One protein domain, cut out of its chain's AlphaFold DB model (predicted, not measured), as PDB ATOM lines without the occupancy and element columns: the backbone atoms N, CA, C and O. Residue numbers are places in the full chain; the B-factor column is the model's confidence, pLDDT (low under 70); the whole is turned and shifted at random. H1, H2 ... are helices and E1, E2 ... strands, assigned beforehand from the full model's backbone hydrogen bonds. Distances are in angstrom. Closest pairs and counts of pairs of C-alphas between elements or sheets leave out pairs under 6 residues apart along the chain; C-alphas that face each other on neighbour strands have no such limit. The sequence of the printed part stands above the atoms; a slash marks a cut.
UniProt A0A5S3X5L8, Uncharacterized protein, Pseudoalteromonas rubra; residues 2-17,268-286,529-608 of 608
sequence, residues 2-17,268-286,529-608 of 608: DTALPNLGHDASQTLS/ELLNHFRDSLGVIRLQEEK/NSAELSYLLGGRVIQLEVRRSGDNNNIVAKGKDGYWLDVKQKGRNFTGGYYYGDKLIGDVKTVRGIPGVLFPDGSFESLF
ATOM      1  N   ASP A   2     -45.207 -37.389 -20.766       27.72
ATOM      2  CA  ASP A   2     -44.299 -36.435 -20.131       27.72
ATOM      3  C   ASP A   2     -43.638 -37.118 -18.936       27.72
ATOM      4  O   ASP A   2     -44.308 -37.480 -17.970       27.72
ATOM      5  N   THR A   3     -42.326 -37.307 -19.004       32.84
ATOM      6  CA  THR A   3     -41.484 -37.654 -17.857       32.84
ATOM      7  C   THR A   3     -41.084 -36.361 -17.152       32.84
ATOM      8  O   THR A   3     -39.945 -35.911 -17.256       32.84
ATOM      9  N   ALA A   4     -42.038 -35.716 -16.481       32.97
ATOM     10  CA  ALA A   4     -41.719 -34.648 -15.543       32.97
ATOM     11  C   ALA A   4     -41.188 -35.301 -14.260       32.97
ATOM     12  O   ALA A   4     -41.950 -35.911 -13.508       32.97
ATOM     13  N   LEU A   5     -39.872 -35.223 -14.044       40.19
ATOM     14  CA  LEU A   5     -39.268 -35.495 -12.739       40.19
ATOM     15  C   LEU A   5     -39.937 -34.576 -11.701       40.19
ATOM     16  O   LEU A   5     -40.174 -33.403 -12.015       40.19
ATOM     17  N   PRO A   6     -40.273 -35.068 -10.498       41.56
ATOM     18  CA  PRO A   6     -40.802 -34.215  -9.446       41.56
ATOM     19  C   PRO A   6     -39.763 -33.133  -9.128       41.56
ATOM     20  O   PRO A   6     -38.673 -33.417  -8.636       41.56
ATOM     21  N   ASN A   7     -40.086 -31.887  -9.475       46.94
ATOM     22  CA  ASN A   7     -39.347 -30.723  -9.009       46.94
ATOM     23  C   ASN A   7     -39.527 -30.686  -7.492       46.94
ATOM     24  O   ASN A   7     -40.657 -30.487  -7.053       46.94
ATOM     25  N   LEU A   8     -38.437 -30.840  -6.733       53.28
ATOM     26  CA  LEU A   8     -38.388 -30.871  -5.261       53.28
ATOM     27  C   LEU A   8     -38.830 -29.543  -4.583       53.28
ATOM     28  O   LEU A   8     -38.409 -29.248  -3.471       53.28
ATOM     29  N   GLY A   9     -39.626 -28.702  -5.266       43.38
ATOM     30  CA  GLY A   9     -40.248 -27.427  -4.852       43.38
ATOM     31  C   GLY A   9     -39.375 -26.437  -4.090       43.38
ATOM     32  O   GLY A   9     -39.883 -25.513  -3.457       43.38
ATOM     33  N   HIS A  10     -38.064 -26.583  -4.203       57.09
ATOM     34  CA  HIS A  10     -37.123 -25.528  -3.918       57.09
ATOM     35  C   HIS A  10     -37.109 -24.534  -5.070       57.09
ATOM     36  O   HIS A  10     -37.323 -24.888  -6.233       57.09
ATOM     37  N   ASP A  11     -36.821 -23.280  -4.744       53.19
ATOM     38  CA  ASP A  11     -36.516 -22.302  -5.767       53.19
ATOM     39  C   ASP A  11     -35.206 -22.718  -6.452       53.19
ATOM     40  O   ASP A  11     -34.117 -22.528  -5.912       53.19
ATOM     41  N   ALA A  12     -35.309 -23.318  -7.640       51.34
ATOM     42  CA  ALA A  12     -34.161 -23.669  -8.475       51.34
ATOM     43  C   ALA A  12     -33.335 -22.433  -8.890       51.34
ATOM     44  O   ALA A  12     -32.257 -22.584  -9.460       51.34
ATOM     45  N   SER A  13     -33.821 -21.215  -8.604       52.88
ATOM     46  CA  SER A  13     -33.074 -19.967  -8.767       52.88
ATOM     47  C   SER A  13     -32.294 -19.530  -7.519       52.88
ATOM     48  O   SER A  13     -31.509 -18.581  -7.603       52.88
ATOM     49  N   GLN A  14     -32.443 -20.215  -6.374       63.38
ATOM     50  CA  GLN A  14     -31.665 -19.915  -5.175       63.38
ATOM     51  C   GLN A  14     -30.188 -20.252  -5.409       63.38
ATOM     52  O   GLN A  14     -29.788 -21.413  -5.474       63.38
ATOM     53  N   THR A  15     -29.364 -19.213  -5.498       71.25
ATOM     54  CA  THR A  15     -27.907 -19.327  -5.522       71.25
ATOM     55  C   THR A  15     -27.402 -19.505  -4.095       71.25
ATOM     56  O   THR A  15     -27.638 -18.667  -3.226       71.25
ATOM     57  N   LEU A  16     -26.745 -20.634  -3.841       85.69
ATOM     58  CA  LEU A  16     -26.061 -20.897  -2.578       85.69
ATOM     59  C   LEU A  16     -24.607 -20.435  -2.687       85.69
ATOM     60  O   LEU A  16     -23.976 -20.612  -3.733       85.69
ATOM     61  N   SER A  17     -24.090 -19.853  -1.608       90.06
ATOM     62  CA  SER A  17     -22.689 -19.457  -1.494       90.06
ATOM     63  C   SER A  17     -21.865 -20.561  -0.837       90.06
ATOM     64  O   SER A  17     -22.330 -21.251   0.074       90.06
ATOM     65  N   GLU A 268     -29.981 -38.652  -4.545       84.44
ATOM     66  CA  GLU A 268     -28.990 -39.692  -4.840       84.44
ATOM     67  C   GLU A 268     -28.436 -40.320  -3.562       84.44
ATOM     68  O   GLU A 268     -28.416 -41.545  -3.454       84.44
ATOM     69  N   LEU A 269     -28.088 -39.498  -2.563       88.00
ATOM     70  CA  LEU A 269     -27.665 -40.005  -1.258       88.00
ATOM     71  C   LEU A 269     -28.781 -40.806  -0.577       88.00
ATOM     72  O   LEU A 269     -28.492 -41.829   0.023       88.00
ATOM     73  N   LEU A 270     -30.054 -40.411  -0.692       90.00
ATOM     74  CA  LEU A 270     -31.156 -41.173  -0.082       90.00
ATOM     75  C   LEU A 270     -31.353 -42.541  -0.740       90.00
ATOM     76  O   LEU A 270     -31.607 -43.524  -0.048       90.00
ATOM     77  N   ASN A 271     -31.227 -42.609  -2.070       88.44
ATOM     78  CA  ASN A 271     -31.233 -43.880  -2.790       88.44
ATOM     79  C   ASN A 271     -30.076 -44.760  -2.324       88.44
ATOM     80  O   ASN A 271     -30.295 -45.901  -1.936       88.44
ATOM     81  N   HIS A 272     -28.874 -44.193  -2.293       87.94
ATOM     82  CA  HIS A 272     -27.688 -44.938  -1.920       87.94
ATOM     83  C   HIS A 272     -27.738 -45.395  -0.453       87.94
ATOM     84  O   HIS A 272     -27.481 -46.556  -0.178       87.94
ATOM     85  N   PHE A 273     -28.192 -44.544   0.469       89.38
ATOM     86  CA  PHE A 273     -28.396 -44.894   1.877       89.38
ATOM     87  C   PHE A 273     -29.355 -46.082   2.043       89.38
ATOM     88  O   PHE A 273     -29.105 -46.955   2.870       89.38
ATOM     89  N   ARG A 274     -30.429 -46.148   1.242       88.38
ATOM     90  CA  ARG A 274     -31.343 -47.300   1.216       88.38
ATOM     91  C   ARG A 274     -30.666 -48.564   0.696       88.38
ATOM     92  O   ARG A 274     -30.838 -49.619   1.300       88.38
ATOM     93  N   ASP A 275     -29.889 -48.456  -0.378       86.38
ATOM     94  CA  ASP A 275     -29.138 -49.586  -0.932       86.38
ATOM     95  C   ASP A 275     -28.141 -50.140   0.108       86.38
ATOM     96  O   ASP A 275     -28.010 -51.354   0.275       86.38
ATOM     97  N   SER A 276     -27.522 -49.258   0.902       86.81
ATOM     98  CA  SER A 276     -26.589 -49.628   1.970       86.81
ATOM     99  C   SER A 276     -27.222 -50.422   3.109       86.81
ATOM    100  O   SER A 276     -26.509 -51.166   3.781       86.81
ATOM    101  N   LEU A 277     -28.543 -50.348   3.316       83.88
ATOM    102  CA  LEU A 277     -29.232 -51.108   4.371       83.88
ATOM    103  C   LEU A 277     -29.135 -52.623   4.183       83.88
ATOM    104  O   LEU A 277     -29.293 -53.366   5.150       83.88
ATOM    105  N   GLY A 278     -28.873 -53.093   2.959       82.38
ATOM    106  CA  GLY A 278     -28.621 -54.511   2.705       82.38
ATOM    107  C   GLY A 278     -27.355 -55.024   3.401       82.38
ATOM    108  O   GLY A 278     -27.316 -56.180   3.831       82.38
ATOM    109  N   VAL A 279     -26.358 -54.148   3.564       87.12
ATOM    110  CA  VAL A 279     -25.025 -54.471   4.094       87.12
ATOM    111  C   VAL A 279     -24.829 -53.926   5.511       87.12
ATOM    112  O   VAL A 279     -24.328 -54.635   6.379       87.12
ATOM    113  N   ILE A 280     -25.284 -52.701   5.775       87.12
ATOM    114  CA  ILE A 280     -25.206 -52.025   7.071       87.12
ATOM    115  C   ILE A 280     -26.632 -51.788   7.569       87.12
ATOM    116  O   ILE A 280     -27.311 -50.833   7.189       87.12
ATOM    117  N   ARG A 281     -27.109 -52.675   8.442       82.75
ATOM    118  CA  ARG A 281     -28.495 -52.681   8.916       82.75
ATOM    119  C   ARG A 281     -28.656 -51.751  10.102       82.75
ATOM    120  O   ARG A 281     -28.842 -52.187  11.233       82.75
ATOM    121  N   LEU A 282     -28.651 -50.452   9.832       76.56
ATOM    122  CA  LEU A 282     -28.761 -49.412  10.860       76.56
ATOM    123  C   LEU A 282     -29.990 -49.563  11.774       76.56
ATOM    124  O   LEU A 282     -29.911 -49.230  12.950       76.56
ATOM    125  N   GLN A 283     -31.106 -50.112  11.274       73.19
ATOM    126  CA  GLN A 283     -32.289 -50.415  12.099       73.19
ATOM    127  C   GLN A 283     -32.071 -51.557  13.099       73.19
ATOM    128  O   GLN A 283     -32.701 -51.581  14.153       73.19
ATOM    129  N   GLU A 284     -31.245 -52.533  12.722       76.88
ATOM    130  CA  GLU A 284     -30.891 -53.693  13.542       76.88
ATOM    131  C   GLU A 284     -29.606 -53.442  14.342       76.88
ATOM    132  O   GLU A 284     -29.204 -54.303  15.119       76.88
ATOM    133  N   GLU A 285     -28.980 -52.274  14.151       79.06
ATOM    134  CA  GLU A 285     -27.765 -51.830  14.839       79.06
ATOM    135  C   GLU A 285     -26.592 -52.800  14.640       79.06
ATOM    136  O   GLU A 285     -25.768 -53.002  15.529       79.06
ATOM    137  N   LYS A 286     -26.517 -53.406  13.452       86.12
ATOM    138  CA  LYS A 286     -25.474 -54.367  13.097       86.12
ATOM    139  C   LYS A 286     -25.142 -54.337  11.613       86.12
ATOM    140  O   LYS A 286     -25.918 -53.855  10.784       86.12
ATOM    141  N   ASN A 529     -21.694 -49.589  17.049       79.31
ATOM    142  CA  ASN A 529     -22.269 -48.591  17.970       79.31
ATOM    143  C   ASN A 529     -21.460 -47.283  18.048       79.31
ATOM    144  O   ASN A 529     -21.995 -46.257  18.488       79.31
ATOM    145  N   SER A 530     -20.184 -47.325  17.660       76.81
ATOM    146  CA  SER A 530     -19.289 -46.170  17.615       76.81
ATOM    147  C   SER A 530     -18.296 -46.288  16.457       76.81
ATOM    148  O   SER A 530     -17.085 -46.234  16.662       76.81
ATOM    149  N   ALA A 531     -18.808 -46.439  15.238       80.31
ATOM    150  CA  ALA A 531     -17.980 -46.606  14.049       80.31
ATOM    151  C   ALA A 531     -17.932 -45.329  13.190       80.31
ATOM    152  O   ALA A 531     -18.959 -44.690  12.945       80.31
ATOM    153  N   GLU A 532     -16.734 -44.986  12.712       84.88
ATOM    154  CA  GLU A 532     -16.514 -44.130  11.538       84.88
ATOM    155  C   GLU A 532     -16.047 -45.057  10.416       84.88
ATOM    156  O   GLU A 532     -14.969 -45.643  10.494       84.88
ATOM    157  N   LEU A 533     -16.888 -45.241   9.405       87.81
ATOM    158  CA  LEU A 533     -16.632 -46.178   8.319       87.81
ATOM    159  C   LEU A 533     -16.856 -45.502   6.972       87.81
ATOM    160  O   LEU A 533     -17.744 -44.665   6.818       87.81
ATOM    161  N   SER A 534     -16.049 -45.876   5.992       91.62
ATOM    162  CA  SER A 534     -16.136 -45.380   4.622       91.62
ATOM    163  C   SER A 534     -16.285 -46.575   3.701       91.62
ATOM    164  O   SER A 534     -15.525 -47.527   3.822       91.62
ATOM    165  N   TYR A 535     -17.260 -46.572   2.801       93.00
ATOM    166  CA  TYR A 535     -17.469 -47.706   1.905       93.00
ATOM    167  C   TYR A 535     -17.896 -47.289   0.507       93.00
ATOM    168  O   TYR A 535     -18.465 -46.216   0.295       93.00
ATOM    169  N   LEU A 536     -17.635 -48.187  -0.439       92.75
ATOM    170  CA  LEU A 536     -18.123 -48.134  -1.806       92.75
ATOM    171  C   LEU A 536     -19.200 -49.197  -1.999       92.75
ATOM    172  O   LEU A 536     -19.017 -50.341  -1.595       92.75
ATOM    173  N   LEU A 537     -20.315 -48.816  -2.616       90.19
ATOM    174  CA  LEU A 537     -21.380 -49.728  -3.025       90.19
ATOM    175  C   LEU A 537     -22.045 -49.195  -4.297       90.19
ATOM    176  O   LEU A 537     -22.375 -48.012  -4.390       90.19
ATOM    177  N   GLY A 538     -22.226 -50.044  -5.309       86.25
ATOM    178  CA  GLY A 538     -22.797 -49.625  -6.592       86.25
ATOM    179  C   GLY A 538     -21.997 -48.510  -7.282       86.25
ATOM    180  O   GLY A 538     -22.581 -47.624  -7.914       86.25
ATOM    181  N   GLY A 539     -20.670 -48.501  -7.119       85.56
ATOM    182  CA  GLY A 539     -19.782 -47.455  -7.640       85.56
ATOM    183  C   GLY A 539     -19.948 -46.073  -6.996       85.56
ATOM    184  O   GLY A 539     -19.546 -45.068  -7.594       85.56
ATOM    185  N   ARG A 540     -20.569 -45.995  -5.816       87.25
ATOM    186  CA  ARG A 540     -20.780 -44.758  -5.063       87.25
ATOM    187  C   ARG A 540     -20.170 -44.882  -3.676       87.25
ATOM    188  O   ARG A 540     -20.251 -45.932  -3.056       87.25
ATOM    189  N   VAL A 541     -19.615 -43.784  -3.177       90.50
ATOM    190  CA  VAL A 541     -18.993 -43.718  -1.852       90.50
ATOM    191  C   VAL A 541     -19.983 -43.174  -0.821       90.50
ATOM    192  O   VAL A 541     -20.691 -42.199  -1.100       90.50
ATOM    193  N   ILE A 542     -20.012 -43.780   0.367       91.00
ATOM    194  CA  ILE A 542     -20.624 -43.225   1.577       91.00
ATOM    195  C   ILE A 542     -19.608 -43.260   2.713       91.00
ATOM    196  O   ILE A 542     -18.975 -44.280   2.966       91.00
ATOM    197  N   GLN A 543     -19.527 -42.155   3.446       91.25
ATOM    198  CA  GLN A 543     -18.906 -42.122   4.765       91.25
ATOM    199  C   GLN A 543     -20.005 -42.081   5.816       91.25
ATOM    200  O   GLN A 543     -20.922 -41.264   5.731       91.25
ATOM    201  N   LEU A 544     -19.932 -42.960   6.800       89.25
ATOM    202  CA  LEU A 544     -20.952 -43.143   7.813       89.25
ATOM    203  C   LEU A 544     -20.325 -43.001   9.193       89.25
ATOM    204  O   LEU A 544     -19.363 -43.685   9.530       89.25
ATOM    205  N   GLU A 545     -20.912 -42.135  10.004       89.25
ATOM    206  CA  GLU A 545     -20.600 -42.014  11.417       89.25
ATOM    207  C   GLU A 545     -21.820 -42.450  12.227       89.25
ATOM    208  O   GLU A 545     -22.914 -41.898  12.077       89.25
ATOM    209  N   VAL A 546     -21.630 -43.443  13.093       87.31
ATOM    210  CA  VAL A 546     -22.663 -43.945  13.999       87.31
ATOM    211  C   VAL A 546     -22.227 -43.663  15.428       87.31
ATOM    212  O   VAL A 546     -21.141 -44.055  15.845       87.31
ATOM    213  N   ARG A 547     -23.074 -42.973  16.194       87.38
ATOM    214  CA  ARG A 547     -22.861 -42.700  17.620       87.38
ATOM    215  C   ARG A 547     -24.105 -43.072  18.406       87.38
ATOM    216  O   ARG A 547     -25.191 -42.548  18.145       87.38
ATOM    217  N   ARG A 548     -23.942 -43.922  19.416       82.25
ATOM    218  CA  ARG A 548     -25.036 -44.348  20.290       82.25
ATOM    219  C   ARG A 548     -24.855 -43.888  21.732       82.25
ATOM    220  O   ARG A 548     -23.764 -43.936  22.290       82.25
ATOM    221  N   SER A 549     -25.960 -43.493  22.363       78.44
ATOM    222  CA  SER A 549     -26.022 -43.229  23.803       78.44
ATOM    223  C   SER A 549     -27.363 -43.703  24.374       78.44
ATOM    224  O   SER A 549     -28.394 -43.039  24.229       78.44
ATOM    225  N   GLY A 550     -27.356 -44.883  25.004       77.19
ATOM    226  CA  GLY A 550     -28.572 -45.557  25.476       77.19
ATOM    227  C   GLY A 550     -29.510 -45.917  24.316       77.19
ATOM    228  O   GLY A 550     -29.091 -46.551  23.351       77.19
ATOM    229  N   ASP A 551     -30.764 -45.465  24.398       73.94
ATOM    230  CA  ASP A 551     -31.792 -45.655  23.357       73.94
ATOM    231  C   ASP A 551     -31.741 -44.595  22.236       73.94
ATOM    232  O   ASP A 551     -32.644 -44.537  21.395       73.94
ATOM    233  N   ASN A 552     -30.747 -43.698  22.261       80.38
ATOM    234  CA  ASN A 552     -30.583 -42.677  21.234       80.38
ATOM    235  C   ASN A 552     -29.512 -43.109  20.233       80.38
ATOM    236  O   ASN A 552     -28.353 -43.297  20.614       80.38
ATOM    237  N   ASN A 553     -29.898 -43.167  18.961       83.56
ATOM    238  CA  ASN A 553     -28.980 -43.395  17.850       83.56
ATOM    239  C   ASN A 553     -28.800 -42.086  17.084       83.56
ATOM    240  O   ASN A 553     -29.783 -41.401  16.791       83.56
ATOM    241  N   ASN A 554     -27.557 -41.744  16.770       89.69
ATOM    242  CA  ASN A 554     -27.201 -40.641  15.896       89.69
ATOM    243  C   ASN A 554     -26.395 -41.196  14.723       89.69
ATOM    244  O   ASN A 554     -25.357 -41.819  14.934       89.69
ATOM    245  N   ILE A 555     -26.890 -40.991  13.510       89.69
ATOM    246  CA  ILE A 555     -26.277 -41.491  12.285       89.69
ATOM    247  C   ILE A 555     -26.056 -40.306  11.359       89.69
ATOM    248  O   ILE A 555     -27.008 -39.609  11.013       89.69
ATOM    249  N   VAL A 556     -24.814 -40.112  10.934       91.69
ATOM    250  CA  VAL A 556     -24.444 -39.119   9.930       91.69
ATOM    251  C   VAL A 556     -23.909 -39.857   8.714       91.69
ATOM    252  O   VAL A 556     -22.843 -40.460   8.777       91.69
ATOM    253  N   ALA A 557     -24.643 -39.822   7.605       91.94
ATOM    254  CA  ALA A 557     -24.205 -40.393   6.332       91.94
ATOM    255  C   ALA A 557     -23.828 -39.267   5.369       91.94
ATOM    256  O   ALA A 557     -24.664 -38.425   5.056       91.94
ATOM    257  N   LYS A 558     -22.590 -39.247   4.888       91.75
ATOM    258  CA  LYS A 558     -22.076 -38.295   3.902       91.75
ATOM    259  C   LYS A 558     -21.912 -39.006   2.566       91.75
ATOM    260  O   LYS A 558     -21.267 -40.047   2.490       91.75
ATOM    261  N   GLY A 559     -22.499 -38.444   1.521       89.12
ATOM    262  CA  GLY A 559     -22.396 -38.928   0.151       89.12
ATOM    263  C   GLY A 559     -21.583 -37.995  -0.730       89.12
ATOM    264  O   GLY A 559     -21.186 -36.901  -0.320       89.12
ATOM    265  N   LYS A 560     -21.385 -38.439  -1.972       83.75
ATOM    266  CA  LYS A 560     -20.724 -37.671  -3.028       83.75
ATOM    267  C   LYS A 560     -21.269 -36.240  -3.131       83.75
ATOM    268  O   LYS A 560     -22.440 -35.999  -2.852       83.75
ATOM    269  N   ASP A 561     -20.428 -35.306  -3.570       79.19
ATOM    270  CA  ASP A 561     -20.784 -33.905  -3.836       79.19
ATOM    271  C   ASP A 561     -21.288 -33.139  -2.600       79.19
ATOM    272  O   ASP A 561     -21.990 -32.139  -2.727       79.19
ATOM    273  N   GLY A 562     -20.927 -33.590  -1.394       83.56
ATOM    274  CA  GLY A 562     -21.205 -32.863  -0.155       83.56
ATOM    275  C   GLY A 562     -22.642 -32.948   0.353       83.56
ATOM    276  O   GLY A 562     -23.035 -32.154   1.212       83.56
ATOM    277  N   TYR A 563     -23.430 -33.900  -0.147       88.88
ATOM    278  CA  TYR A 563     -24.707 -34.239   0.474       88.88
ATOM    279  C   TYR A 563     -24.467 -35.006   1.766       88.88
ATOM    280  O   TYR A 563     -23.596 -35.876   1.827       88.88
ATOM    281  N   TRP A 564     -25.261 -34.729   2.791       92.62
ATOM    282  CA  TRP A 564     -25.229 -35.527   4.009       92.62
ATOM    283  C   TRP A 564     -26.586 -35.592   4.703       92.62
ATOM    284  O   TRP A 564     -27.457 -34.740   4.530       92.62
ATOM    285  N   LEU A 565     -26.779 -36.663   5.459       93.00
ATOM    286  CA  LEU A 565     -28.009 -37.019   6.144       93.00
ATOM    287  C   LEU A 565     -27.706 -37.187   7.638       93.00
ATOM    288  O   LEU A 565     -26.906 -38.043   7.999       93.00
ATOM    289  N   ASP A 566     -28.362 -36.390   8.482       93.75
ATOM    290  CA  ASP A 566     -28.368 -36.499   9.949       93.75
ATOM    291  C   ASP A 566     -29.653 -37.196  10.392       93.75
ATOM    292  O   ASP A 566     -30.751 -36.672  10.180       93.75
ATOM    293  N   VAL A 567     -29.529 -38.362  11.022       91.81
ATOM    294  CA  VAL A 567     -30.652 -39.142  11.544       91.81
ATOM    295  C   VAL A 567     -30.467 -39.379  13.035       91.81
ATOM    296  O   VAL A 567     -29.627 -40.163  13.471       91.81
ATOM    297  N   LYS A 568     -31.341 -38.757  13.823       91.69
ATOM    298  CA  LYS A 568     -31.459 -38.939  15.270       91.69
ATOM    299  C   LYS A 568     -32.703 -39.740  15.580       91.69
ATOM    300  O   LYS A 568     -33.825 -39.269  15.365       91.69
ATOM    301  N   GLN A 569     -32.510 -40.935  16.115       87.88
ATOM    302  CA  GLN A 569     -33.583 -41.819  16.538       87.88
ATOM    303  C   GLN A 569     -33.743 -41.769  18.055       87.88
ATOM    304  O   GLN A 569     -32.783 -41.954  18.799       87.88
ATOM    305  N   LYS A 570     -34.986 -41.580  18.507       85.44
ATOM    306  CA  LYS A 570     -35.399 -41.753  19.902       85.44
ATOM    307  C   LYS A 570     -36.655 -42.615  19.951       85.44
ATOM    308  O   LYS A 570     -37.769 -42.149  19.683       85.44
ATOM    309  N   GLY A 571     -36.484 -43.894  20.279       82.38
ATOM    310  CA  GLY A 571     -37.552 -44.888  20.182       82.38
ATOM    311  C   GLY A 571     -38.046 -45.043  18.737       82.38
ATOM    312  O   GLY A 571     -37.280 -45.405  17.851       82.38
ATOM    313  N   ARG A 572     -39.335 -44.763  18.489       81.38
ATOM    314  CA  ARG A 572     -39.951 -44.826  17.143       81.38
ATOM    315  C   ARG A 572     -39.915 -43.505  16.370       81.38
ATOM    316  O   ARG A 572     -40.378 -43.460  15.233       81.38
ATOM    317  N   ASN A 573     -39.425 -42.438  16.993       85.38
ATOM    318  CA  ASN A 573     -39.376 -41.121  16.379       85.38
ATOM    319  C   ASN A 573     -37.987 -40.875  15.801       85.38
ATOM    320  O   ASN A 573     -36.985 -41.048  16.495       85.38
ATOM    321  N   PHE A 574     -37.962 -40.428  14.555       90.56
ATOM    322  CA  PHE A 574     -36.770 -40.021  13.833       90.56
ATOM    323  C   PHE A 574     -36.838 -38.517  13.607       90.56
ATOM    324  O   PHE A 574     -37.909 -37.970  13.338       90.56
ATOM    325  N   THR A 575     -35.701 -37.857  13.765       92.44
ATOM    326  CA  THR A 575     -35.517 -36.412  13.611       92.44
ATOM    327  C   THR A 575     -34.158 -36.144  12.975       92.44
ATOM    328  O   THR A 575     -33.320 -37.039  12.960       92.44
ATOM    329  N   GLY A 576     -33.923 -34.935  12.479       94.19
ATOM    330  CA  GLY A 576     -32.642 -34.541  11.893       94.19
ATOM    331  C   GLY A 576     -32.851 -33.791  10.586       94.19
ATOM    332  O   GLY A 576     -33.866 -33.109  10.429       94.19
ATOM    333  N   GLY A 577     -31.927 -33.930   9.642       93.69
ATOM    334  CA  GLY A 577     -31.971 -33.169   8.399       93.69
ATOM    335  C   GLY A 577     -31.241 -33.840   7.246       93.69
ATOM    336  O   GLY A 577     -30.341 -34.650   7.440       93.69
ATOM    337  N   TYR A 578     -31.653 -33.481   6.040       93.38
ATOM    338  CA  TYR A 578     -30.961 -33.778   4.799       93.38
ATOM    339  C   TYR A 578     -30.362 -32.480   4.269       93.38
ATOM    340  O   TYR A 578     -31.062 -31.464   4.174       93.38
ATOM    341  N   TYR A 579     -29.074 -32.504   3.963       90.81
ATOM    342  CA  TYR A 579     -28.270 -31.314   3.741       90.81
ATOM    343  C   TYR A 579     -27.476 -31.401   2.443       90.81
ATOM    344  O   TYR A 579     -27.077 -32.479   2.002       90.81
ATOM    345  N   TYR A 580     -27.211 -30.229   1.875       88.88
ATOM    346  CA  TYR A 580     -26.175 -30.001   0.880       88.88
ATOM    347  C   TYR A 580     -25.191 -28.985   1.459       88.88
ATOM    348  O   TYR A 580     -25.538 -27.811   1.614       88.88
ATOM    349  N   GLY A 581     -24.002 -29.445   1.849       88.19
ATOM    350  CA  GLY A 581     -23.110 -28.681   2.723       88.19
ATOM    351  C   GLY A 581     -23.834 -28.196   3.975       88.19
ATOM    352  O   GLY A 581     -24.584 -28.956   4.576       88.19
ATOM    353  N   ASP A 582     -23.701 -26.934   4.350       88.25
ATOM    354  CA  ASP A 582     -24.372 -26.396   5.542       88.25
ATOM    355  C   ASP A 582     -25.857 -26.056   5.302       88.25
ATOM    356  O   ASP A 582     -26.577 -25.620   6.209       88.25
ATOM    357  N   LYS A 583     -26.360 -26.241   4.074       88.12
ATOM    358  CA  LYS A 583     -27.741 -25.910   3.726       88.12
ATOM    359  C   LYS A 583     -28.675 -27.090   3.984       88.12
ATOM    360  O   LYS A 583     -28.626 -28.094   3.282       88.12
ATOM    361  N   LEU A 584     -29.614 -26.912   4.915       88.88
ATOM    362  CA  LEU A 584     -30.756 -27.818   5.079       88.88
ATOM    363  C   LEU A 584     -31.653 -27.769   3.833       88.88
ATOM    364  O   LEU A 584     -32.163 -26.701   3.471       88.88
ATOM    365  N   ILE A 585     -31.852 -28.930   3.213       87.38
ATOM    366  CA  ILE A 585     -32.687 -29.123   2.022       87.38
ATOM    367  C   ILE A 585     -33.868 -30.078   2.267       87.38
ATOM    368  O   ILE A 585     -34.784 -30.128   1.460       87.38
ATOM    369  N   GLY A 586     -33.923 -30.776   3.402       89.31
ATOM    370  CA  GLY A 586     -35.096 -31.554   3.807       89.31
ATOM    371  C   GLY A 586     -35.080 -31.905   5.291       89.31
ATOM    372  O   GLY A 586     -34.018 -31.970   5.902       89.31
ATOM    373  N   ASP A 587     -36.250 -32.148   5.879       93.25
ATOM    374  CA  ASP A 587     -36.364 -32.539   7.287       93.25
ATOM    375  C   ASP A 587     -36.437 -34.058   7.418       93.25
ATOM    376  O   ASP A 587     -37.362 -34.676   6.881       93.25
ATOM    377  N   VAL A 588     -35.565 -34.656   8.228       94.06
ATOM    378  CA  VAL A 588     -35.767 -36.046   8.653       94.06
ATOM    379  C   VAL A 588     -36.872 -36.063   9.700       94.06
ATOM    380  O   VAL A 588     -36.756 -35.426  10.749       94.06
ATOM    381  N   LYS A 589     -37.959 -36.790   9.427       92.94
ATOM    382  CA  LYS A 589     -39.053 -36.981  10.385       92.94
ATOM    383  C   LYS A 589     -39.842 -38.257  10.160       92.94
ATOM    384  O   LYS A 589     -39.848 -38.851   9.086       92.94
ATOM    385  N   THR A 590     -40.570 -38.654  11.196       90.69
ATOM    386  CA  THR A 590     -41.512 -39.770  11.136       90.69
ATOM    387  C   THR A 590     -42.893 -39.297  10.689       90.69
ATOM    388  O   THR A 590     -43.564 -38.546  11.399       90.69
ATOM    389  N   VAL A 591     -43.366 -39.788   9.543       87.00
ATOM    390  CA  VAL A 591     -44.721 -39.551   9.028       87.00
ATOM    391  C   VAL A 591     -45.498 -40.860   9.080       87.00
ATOM    392  O   VAL A 591     -45.125 -41.848   8.458       87.00
ATOM    393  N   ARG A 592     -46.595 -40.893   9.851       85.44
ATOM    394  CA  ARG A 592     -47.446 -42.093  10.029       85.44
ATOM    395  C   ARG A 592     -46.673 -43.354  10.462       85.44
ATOM    396  O   ARG A 592     -47.054 -44.464  10.113       85.44
ATOM    397  N   GLY A 593     -45.608 -43.179  11.243       82.31
ATOM    398  CA  GLY A 593     -44.765 -44.279  11.726       82.31
ATOM    399  C   GLY A 593     -43.654 -44.712  10.764       82.31
ATOM    400  O   GLY A 593     -42.902 -45.610  11.117       82.31
ATOM    401  N   ILE A 594     -43.526 -44.069   9.599       87.38
ATOM    402  CA  ILE A 594     -42.458 -44.322   8.625       87.38
ATOM    403  C   ILE A 594     -41.455 -43.166   8.706       87.38
ATOM    404  O   ILE A 594     -41.869 -42.009   8.594       87.38
ATOM    405  N   PRO A 595     -40.164 -43.424   8.950       89.50
ATOM    406  CA  PRO A 595     -39.141 -42.393   8.892       89.50
ATOM    407  C   PRO A 595     -38.727 -42.102   7.455       89.50
ATOM    408  O   PRO A 595     -38.608 -42.994   6.617       89.50
ATOM    409  N   GLY A 596     -38.514 -40.826   7.180       91.56
ATOM    410  CA  GLY A 596     -38.179 -40.351   5.851       91.56
ATOM    411  C   GLY A 596     -37.719 -38.906   5.875       91.56
ATOM    412  O   GLY A 596     -37.708 -38.257   6.926       91.56
ATOM    413  N   VAL A 597     -37.379 -38.404   4.699       92.50
ATOM    414  CA  VAL A 597     -37.088 -36.994   4.462       92.50
ATOM    415  C   VAL A 597     -38.339 -36.346   3.886       92.50
ATOM    416  O   VAL A 597     -38.834 -36.774   2.845       92.50
ATOM    417  N   LEU A 598     -38.866 -35.323   4.559       90.00
ATOM    418  CA  LEU A 598     -39.856 -34.433   3.959       90.00
ATOM    419  C   LEU A 598     -39.135 -33.246   3.337       90.00
ATOM    420  O   LEU A 598     -38.465 -32.483   4.039       90.00
ATOM    421  N   PHE A 599     -39.350 -33.054   2.049       87.12
ATOM    422  CA  PHE A 599     -38.862 -31.887   1.341       87.12
ATOM    423  C   PHE A 599     -39.834 -30.706   1.505       87.12
ATOM    424  O   PHE A 599     -41.018 -30.900   1.813       87.12
ATOM    425  N   PRO A 600     -39.376 -29.459   1.315       81.81
ATOM    426  CA  PRO A 600     -40.225 -28.271   1.424       81.81
ATOM    427  C   PRO A 600     -41.418 -28.241   0.464       81.81
ATOM    428  O   PRO A 600     -42.401 -27.554   0.734       81.81
ATOM    429  N   ASP A 601     -41.360 -29.003  -0.626       79.06
ATOM    430  CA  ASP A 601     -42.453 -29.174  -1.586       79.06
ATOM    431  C   ASP A 601     -43.579 -30.099  -1.096       79.06
ATOM    432  O   ASP A 601     -44.614 -30.233  -1.750       79.06
ATOM    433  N   GLY A 602     -43.391 -30.723   0.070       82.25
ATOM    434  CA  GLY A 602     -44.319 -31.670   0.673       82.25
ATOM    435  C   GLY A 602     -44.144 -33.112   0.199       82.25
ATOM    436  O   GLY A 602     -44.876 -33.981   0.682       82.25
ATOM    437  N   SER A 603     -43.196 -33.390  -0.700       85.56
ATOM    438  CA  SER A 603     -42.805 -34.756  -1.042       85.56
ATOM    439  C   SER A 603     -42.110 -35.422   0.146       85.56
ATOM    440  O   SER A 603     -41.451 -34.775   0.966       85.56
ATOM    441  N   PHE A 604     -42.320 -36.729   0.278       88.44
ATOM    442  CA  PHE A 604     -41.782 -37.532   1.367       88.44
ATOM    443  C   PHE A 604     -41.093 -38.761   0.787       88.44
ATOM    444  O   PHE A 604     -41.742 -39.577   0.136       88.44
ATOM    445  N   GLU A 605     -39.802 -38.895   1.065       89.50
ATOM    446  CA  GLU A 605     -38.988 -40.039   0.661       89.50
ATOM    447  C   GLU A 605     -38.672 -40.894   1.885       89.50
ATOM    448  O   GLU A 605     -38.103 -40.406   2.862       89.50
ATOM    449  N   SER A 606     -39.045 -42.174   1.846       89.06
ATOM    450  CA  SER A 606     -38.729 -43.118   2.924       89.06
ATOM    451  C   SER A 606     -37.218 -43.334   3.019       89.06
ATOM    452  O   SER A 606     -36.539 -43.460   1.995       89.06
ATOM    453  N   LEU A 607     -36.697 -43.417   4.247       86.50
ATOM    454  CA  LEU A 607     -35.314 -43.845   4.494       86.50
ATOM    455  C   LEU A 607     -35.149 -45.367   4.424       86.50
ATOM    456  O   LEU A 607     -34.017 -45.838   4.430       86.50
ATOM    457  N   PHE A 608     -36.258 -46.111   4.370       81.44
ATOM    458  CA  PHE A 608     -36.323 -47.570   4.451       81.44
ATOM    459  C   PHE A 608     -37.205 -48.179   3.371       81.44
ATOM    460  O   PHE A 608     -38.218 -47.528   3.005       81.44
TER     461      PHE A 608
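Overview. This is residues 2 to 17, 268 to 286 and 529 to 608 of the 608 residues of an uncharacterized protein of Pseudoalteromonas rubra (UniProt A0A5S3X5L8). A single sheet of eight antiparallel strands, E1 to E8, is curled like part of a barrel, and it wraps round one short helix, H1, in its hollow. Residues 2 to 17, a stretch with no named element, lie far out, with their C-alphas 15 to 29 A from the mean of all C-alphas. The printed part has 115 residues, with one named helix followed by eight named strands, and the sheet's order, E1 - E2 - E3 - E4 - E5 - E6 - E7 - E8, is that of the chain. The class is mostly strand; the whole is compact, with a radius of gyration of the C-alphas of 14.5 A and spans of 43 by 33 by 31 A.

Along the chain. The printed part begins with residues 2 to 17, from C-alpha 2 at (-44.299, -36.435, -20.131). H1, residues 268 to 276, begins with C-alpha 268 at (-28.990, -39.692, -4.840) and is 12.3 A long. Residues 277 to 286 follow it. E1 is residues 532 to 537, 16.3 A. E2, residues 540 to 549, is the longest strand by residues, with 29.4 A. E3 is residues 552 to 559, 22.9 A; E4, residues 563 to 570, 23.4 A; E5, residues 573 to 580, 23.2 A; E6, residues 583 to 591, 22.4 A. E7 is residues 594 to 598, and E8 is residues 604 to 606, ending with C-alpha 606 at (-38.729, -43.118, 2.924).

Arrangement. The eight strands form a meander, each strand the antiparallel neighbour of the one before, with E1 and E8 as edge strands. The sheet is twisted: from edge to edge the strands' lines turn by 86 degrees, and the way across it turns by 120 degrees. The hairpin of E1 and E2 has N 535 and O 542 2.9 A apart, within hydrogen-bond range. In the hairpin of E3 and E4, at 170 degrees, N 559 and O 563 are 2.8 A apart, within that range. In the hairpin of E7 and E8, at 135 degrees, N 597 and O 605 are 2.8 A apart, also within it. E1 and E8 are apart. H1 is on the sheet, which curls round it; the closest C-alphas of H1 and E3 are those of Leu 269 and Gly 559, 5.6 A apart. The closest C-alphas of H1 and E8 are those of Leu 270 and Glu 605, 7.9 A apart. In H1 every O i to N i+4 pair is within hydrogen-bond range.

Size, cuts and confidence. The two C-alphas farthest apart, those of Asp 2 and Gly 550, are 49.1 A apart. Residues 18 to 267 are not printed, with 21.5 A from C-alpha 17 to C-alpha 268; residues 287 to 528 are not printed either, with 8.2 A from C-alpha 286 to C-alpha 529. The links between successive strands are tight. The model's mean pLDDT over the printed part is 82.2, and residues 2 to 14 are under 70.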